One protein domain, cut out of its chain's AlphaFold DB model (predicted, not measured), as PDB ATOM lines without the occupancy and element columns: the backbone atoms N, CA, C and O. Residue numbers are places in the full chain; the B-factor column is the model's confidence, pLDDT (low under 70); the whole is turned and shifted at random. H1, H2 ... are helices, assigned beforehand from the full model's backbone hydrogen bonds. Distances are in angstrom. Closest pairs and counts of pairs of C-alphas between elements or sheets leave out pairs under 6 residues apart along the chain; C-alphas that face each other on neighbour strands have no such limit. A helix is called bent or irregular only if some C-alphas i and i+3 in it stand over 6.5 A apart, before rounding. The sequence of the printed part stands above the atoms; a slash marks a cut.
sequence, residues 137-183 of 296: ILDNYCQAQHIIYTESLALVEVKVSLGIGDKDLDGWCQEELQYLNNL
ATOM      1  N   ILE A 137     202.870 173.605 136.083       89.50
ATOM      2  CA  ILE A 137     202.716 172.169 135.803       89.50
ATOM      3  C   ILE A 137     203.754 171.704 134.782       89.50
ATOM      4  O   ILE A 137     204.349 170.647 134.974       89.50
ATOM      5  N   LEU A 138     203.975 172.476 133.713       90.81
ATOM      6  CA  LEU A 138     204.949 172.134 132.679       90.81
ATOM      7  C   LEU A 138     206.372 172.079 133.246       90.81
ATOM      8  O   LEU A 138     207.078 171.103 133.010       90.81
ATOM      9  N   ASP A 139     206.768 173.080 134.028       92.56
ATOM     10  CA  ASP A 139     208.091 173.150 134.645       92.56
ATOM     11  C   ASP A 139     208.292 172.005 135.638       92.56
ATOM     12  O   ASP A 139     209.308 171.314 135.574       92.56
ATOM     13  N   ASN A 140     207.302 171.737 136.497       91.38
ATOM     14  CA  ASN A 140     207.354 170.615 137.437       91.38
ATOM     15  C   ASN A 140     207.429 169.266 136.710       91.38
ATOM     16  O   ASN A 140     208.140 168.369 137.153       91.38
ATOM     17  N   TYR A 141     206.723 169.111 135.587       93.38
ATOM     18  CA  TYR A 141     206.794 167.905 134.766       93.38
ATOM     19  C   TYR A 141     208.180 167.729 134.137       93.38
ATOM     20  O   TYR A 141     208.764 166.652 134.235       93.38
ATOM     21  N   CYS A 142     208.733 168.785 133.536       92.81
ATOM     22  CA  CYS A 142     210.078 168.769 132.965       92.81
ATOM     23  C   CYS A 142     211.140 168.464 134.030       92.81
ATOM     24  O   CYS A 142     212.030 167.651 133.785       92.81
ATOM     25  N   GLN A 143     211.025 169.060 135.220       93.69
ATOM     26  CA  GLN A 143     211.900 168.774 136.358       93.69
ATOM     27  C   GLN A 143     211.786 167.314 136.799       93.69
ATOM     28  O   GLN A 143     212.804 166.638 136.911       93.69
ATOM     29  N   ALA A 144     210.569 166.794 136.976       92.31
ATOM     30  CA  ALA A 144     210.356 165.398 137.349       92.31
ATOM     31  C   ALA A 144     210.944 164.435 136.309       92.31
ATOM     32  O   ALA A 144     211.620 163.477 136.671       92.31
ATOM     33  N   GLN A 145     210.748 164.706 135.014       93.94
ATOM     34  CA  GLN A 145     211.383 163.921 133.956       93.94
ATOM     35  C   GLN A 145     212.907 163.990 134.043       93.94
ATOM     36  O   GLN A 145     213.563 162.957 133.955       93.94
ATOM     37  N   HIS A 146     213.474 165.182 134.226       92.50
ATOM     38  CA  HIS A 146     214.918 165.365 134.332       92.50
ATOM     39  C   HIS A 146     215.515 164.592 135.514       92.50
ATOM     40  O   HIS A 146     216.504 163.886 135.325       92.50
ATOM     41  N   ILE A 147     214.882 164.658 136.688       90.00
ATOM     42  CA  ILE A 147     215.263 163.895 137.884       90.00
ATOM     43  C   ILE A 147     215.205 162.396 137.590       90.00
ATOM     44  O   ILE A 147     216.191 161.694 137.783       90.00
ATOM     45  N   ILE A 148     214.097 161.898 137.030       90.25
ATOM     46  CA  ILE A 148     213.952 160.473 136.698       90.25
ATOM     47  C   ILE A 148     215.055 160.020 135.734       90.25
ATOM     48  O   ILE A 148     215.649 158.964 135.934       90.25
ATOM     49  N   TYR A 149     215.362 160.795 134.695       89.44
ATOM     50  CA  TYR A 149     216.400 160.416 133.735       89.44
ATOM     51  C   TYR A 149     217.815 160.482 134.311       89.44
ATOM     52  O   TYR A 149     218.649 159.662 133.936       89.44
ATOM     53  N   THR A 150     218.089 161.445 135.189       89.06
ATOM     54  CA  THR A 150     219.447 161.719 135.676       89.06
ATOM     55  C   THR A 150     219.783 160.886 136.909       89.06
ATOM     56  O   THR A 150     220.881 160.352 137.015       89.06
ATOM     57  N   GLU A 151     218.827 160.726 137.822       89.12
ATOM     58  CA  GLU A 151     219.057 160.154 139.150       89.12
ATOM     59  C   GLU A 151     218.611 158.691 139.266       89.12
ATOM     60  O   GLU A 151     219.000 158.014 140.213       89.12
ATOM     61  N   SER A 152     217.850 158.152 138.302       87.38
ATOM     62  CA  SER A 152     217.389 156.754 138.369       87.38
ATOM     63  C   SER A 152     218.528 155.741 138.425       87.38
ATOM     64  O   SER A 152     218.432 154.770 139.171       87.38
ATOM     65  N   LEU A 153     219.612 155.953 137.670       84.56
ATOM     66  CA  LEU A 153     220.758 155.042 137.686       84.56
ATOM     67  C   LEU A 153     221.476 155.085 139.041       84.56
ATOM     68  O   LEU A 153     221.714 154.034 139.631       84.56
ATOM     69  N   ALA A 154     221.735 156.289 139.560       87.12
ATOM     70  CA  ALA A 154     222.350 156.482 140.871       87.12
ATOM     71  C   ALA A 154     221.492 155.865 141.988       87.12
ATOM     72  O   ALA A 154     222.008 155.162 142.853       87.12
ATOM     73  N   LEU A 155     220.169 156.042 141.924       86.56
ATOM     74  CA  LEU A 155     219.236 155.434 142.869       86.56
ATOM     75  C   LEU A 155     219.289 153.902 142.818       86.56
ATOM     76  O   LEU A 155     219.272 153.255 143.862       86.56
ATOM     77  N   VAL A 156     219.365 153.302 141.625       87.38
ATOM     78  CA  VAL A 156     219.486 151.842 141.478       87.38
ATOM     79  C   VAL A 156     220.811 151.339 142.050       87.38
ATOM     80  O   VAL A 156     220.810 150.345 142.774       87.38
ATOM     81  N   GLU A 157     221.924 152.015 141.771       88.69
ATOM     82  CA  GLU A 157     223.242 151.650 142.307       88.69
ATOM     83  C   GLU A 157     223.276 151.721 143.838       88.69
ATOM     84  O   GLU A 157     223.731 150.775 144.481       88.69
ATOM     85  N   VAL A 158     222.723 152.788 144.423       87.56
ATOM     86  CA  VAL A 158     222.619 152.966 145.881       87.56
ATOM     87  C   VAL A 158     221.700 151.919 146.510       87.56
ATOM     88  O   VAL A 158     222.028 151.335 147.539       87.56
ATOM     89  N   LYS A 159     220.564 151.605 145.879       89.06
ATOM     90  CA  LYS A 159     219.672 150.540 146.357       89.06
ATOM     91  C   LYS A 159     220.362 149.180 146.363       89.06
ATOM     92  O   LYS A 159     220.191 148.415 147.307       89.06
ATOM     93  N   VAL A 160     221.169 148.881 145.344       90.31
ATOM     94  CA  VAL A 160     221.949 147.636 145.289       90.31
ATOM     95  C   VAL A 160     223.057 147.626 146.341       90.31
ATOM     96  O   VAL A 160     223.224 146.607 147.008       90.31
ATOM     97  N   SER A 161     223.794 148.725 146.516       91.94
ATOM     98  CA  SER A 161     224.895 148.791 147.486       91.94
ATOM     99  C   SER A 161     224.411 148.685 148.934       91.94
ATOM    100  O   SER A 161     225.070 148.039 149.745       91.94
ATOM    101  N   LEU A 162     223.242 149.256 149.239       89.00
ATOM    102  CA  LEU A 162     222.621 149.210 150.564       89.00
ATOM    103  C   LEU A 162     221.709 147.988 150.771       89.00
ATOM    104  O   LEU A 162     221.255 147.749 151.886       89.00
ATOM    105  N   GLY A 163     221.433 147.207 149.720       89.62
ATOM    106  CA  GLY A 163     220.541 146.045 149.787       89.62
ATOM    107  C   GLY A 163     219.064 146.396 150.014       89.62
ATOM    108  O   GLY A 163     218.340 145.591 150.594       89.62
ATOM    109  N   ILE A 164     218.626 147.576 149.566       89.88
ATOM    110  CA  ILE A 164     217.292 148.149 149.801       89.88
ATOM    111  C   ILE A 164     216.376 147.896 148.593       89.88
ATOM    112  O   ILE A 164     216.710 148.213 147.447       89.88
ATOM    113  N   GLY A 165     215.183 147.356 148.837       88.06
ATOM    114  CA  GLY A 165     214.127 147.170 147.843       88.06
ATOM    115  C   GLY A 165     213.122 148.328 147.800       88.06
ATOM    116  O   GLY A 165     213.016 149.120 148.726       88.06
ATOM    117  N   ASP A 166     212.313 148.410 146.736       85.31
ATOM    118  CA  ASP A 166     211.234 149.421 146.644       85.31
ATOM    119  C   ASP A 166     210.200 149.300 147.771       85.31
ATOM    120  O   ASP A 166     209.645 150.294 148.221       85.31
ATOM    121  N   LYS A 167     209.976 148.078 148.265       85.38
ATOM    122  CA  LYS A 167     209.041 147.826 149.369       85.38
ATOM    123  C   LYS A 167     209.511 148.413 150.694       85.38
ATOM    124  O   LYS A 167     208.670 148.734 151.524       85.38
ATOM    125  N   ASP A 168     210.823 148.530 150.877       85.31
ATOM    126  CA  ASP A 168     211.389 149.138 152.077       85.31
ATOM    127  C   ASP A 168     211.114 150.648 152.041       85.31
ATOM    128  O   ASP A 168     210.624 151.201 153.019       85.31
ATOM    129  N   LEU A 169     211.266 151.287 150.870       84.12
ATOM    130  CA  LEU A 169     210.938 152.706 150.665       84.12
ATOM    131  C   LEU A 169     209.471 153.022 150.997       84.12
ATOM    132  O   LEU A 169     209.185 154.009 151.674       84.12
ATOM    133  N   ASP A 170     208.544 152.172 150.547       83.81
ATOM    134  CA  ASP A 170     207.113 152.317 150.848       83.81
ATOM    135  C   ASP A 170     206.816 152.152 152.353       83.81
ATOM    136  O   ASP A 170     205.867 152.744 152.879       83.81
ATOM    137  N   GLY A 171     207.619 151.337 153.046       85.06
ATOM    138  CA  GLY A 171     207.516 151.074 154.480       85.06
ATOM    139  C   GLY A 171     208.089 152.192 155.350       85.06
ATOM    140  O   GLY A 171     207.531 152.472 156.411       85.06
ATOM    141  N   TRP A 172     209.131 152.888 154.888       86.19
ATOM    142  CA  TRP A 172     209.864 153.877 155.687       86.19
ATOM    143  C   TRP A 172     208.997 155.002 156.227       86.19
ATOM    144  O   TRP A 172     209.151 155.357 157.386       86.19
ATOM    145  N   CYS A 173     208.027 155.517 155.465       78.81
ATOM    146  CA  CYS A 173     207.123 156.541 156.001       78.81
ATOM    147  C   CYS A 173     206.315 156.030 157.209       78.81
ATOM    148  O   CYS A 173     206.012 156.787 158.128       78.81
ATOM    149  N   GLN A 174     205.932 154.750 157.214       81.62
ATOM    150  CA  GLN A 174     205.197 154.148 158.329       81.62
ATOM    151  C   GLN A 174     206.130 153.797 159.488       81.62
ATOM    152  O   GLN A 174     205.758 153.999 160.642       81.62
ATOM    153  N   GLU A 175     207.326 153.294 159.192       84.00
ATOM    154  CA  GLU A 175     208.360 152.983 160.182       84.00
ATOM    155  C   GLU A 175     208.850 154.241 160.894       84.00
ATOM    156  O   GLU A 175     208.926 154.256 162.116       84.00
ATOM    157  N   GLU A 176     209.087 155.321 160.155       83.75
ATOM    158  CA  GLU A 176     209.435 156.636 160.682       83.75
ATOM    159  C   GLU A 176     208.326 157.170 161.590       83.75
ATOM    160  O   GLU A 176     208.587 157.581 162.718       83.75
ATOM    161  N   LEU A 177     207.065 157.097 161.155       79.50
ATOM    162  CA  LEU A 177     205.929 157.467 161.998       79.50
ATOM    163  C   LEU A 177     205.856 156.618 163.273       79.50
ATOM    164  O   LEU A 177     205.577 157.152 164.344       79.50
ATOM    165  N   GLN A 178     206.080 155.305 163.190       83.06
ATOM    166  CA  GLN A 178     206.091 154.424 164.363       83.06
ATOM    167  C   GLN A 178     207.253 154.752 165.299       83.06
ATOM    168  O   GLN A 178     207.052 154.843 166.509       83.06
ATOM    169  N   TYR A 179     208.445 154.957 164.747       82.12
ATOM    170  CA  TYR A 179     209.636 155.357 165.480       82.12
ATOM    171  C   TYR A 179     209.389 156.665 166.230       82.12
ATOM    172  O   TYR A 179     209.508 156.693 167.451       82.12
ATOM    173  N   LEU A 180     208.938 157.709 165.530       79.19
ATOM    174  CA  LEU A 180     208.684 159.022 166.118       79.19
ATOM    175  C   LEU A 180     207.564 158.991 167.165       79.19
ATOM    176  O   LEU A 180     207.676 159.656 168.187       79.19
ATOM    177  N   ASN A 181     206.505 158.199 166.963       75.56
ATOM    178  CA  ASN A 181     205.447 158.039 167.971       75.56
ATOM    179  C   ASN A 181     205.933 157.314 169.237       75.56
ATOM    180  O   ASN A 181     205.427 157.578 170.327       75.56
ATOM    181  N   ASN A 182     206.892 156.398 169.100       77.88
ATOM    182  CA  ASN A 182     207.487 155.681 170.228       77.88
ATOM    183  C   ASN A 182     208.612 156.481 170.908       77.88
ATOM    184  O   ASN A 182     208.977 156.181 172.046       77.88
ATOM    185  N   LEU A 183     209.144 157.503 170.237       73.06
ATOM    186  CA  LEU A 183     210.164 158.401 170.757       73.06
ATOM    187  C   LEU A 183     209.512 159.429 171.698       73.06
ATOM    188  O   LEU A 183     209.154 160.534 171.299       73.06
TER     189      LEU A 183
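This is residues 137 to 183 of the 296 residues of an uncharacterized protein of Paxillus rubicundulus Ve08.2h10 (UniProt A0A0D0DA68). Two helices make a wide, open V: the long, bent H1 forms one side and the bottom, and H2 leads away as the other side. No helix or arm touches another, and the space between the sides is empty. The printed part has 47 residues, all helix in class, with H1 then H2 along it and no named strand. It is only just extended, close to loose, with a radius of gyration of the C-alphas of 14.7 A, and flat, spanning 40 by 29 by 15 A.

H1, residues 137 to 162, was assigned as one helix by its hydrogen bonds but is bent: C-alphas 150 and 153 are 7.1 A apart. Arm H1a, residues 137 to 150, starts at C-alpha (202.716, 172.169, 135.803) and is 19.7 A long; arm H1b, residues 153 to 162, is 14.3 A. H2, residues 166 to 182, is 24.7 A, ending at C-alpha (207.487, 155.681, 170.228).

H1a and H1b stand at a steep tilt of 55 degrees. H2 is apart from both arms. H2 is only just irregular, with C-alphas 170 and 173 6.7 A apart, and has a kink of 36 degrees near residue 174. Every O i to N i+4 pair is within hydrogen-bond range in H1a and H1b, and 11 of 13 in H2.

The C-alphas farthest apart, of Leu 138 and Asn 182, are 41.1 A apart. The link from H1 to H2 is tight, and the printed part has no cut. Residues 137 to 155 and 170 to 183 stand free. No printed residue is under 70 in pLDDT.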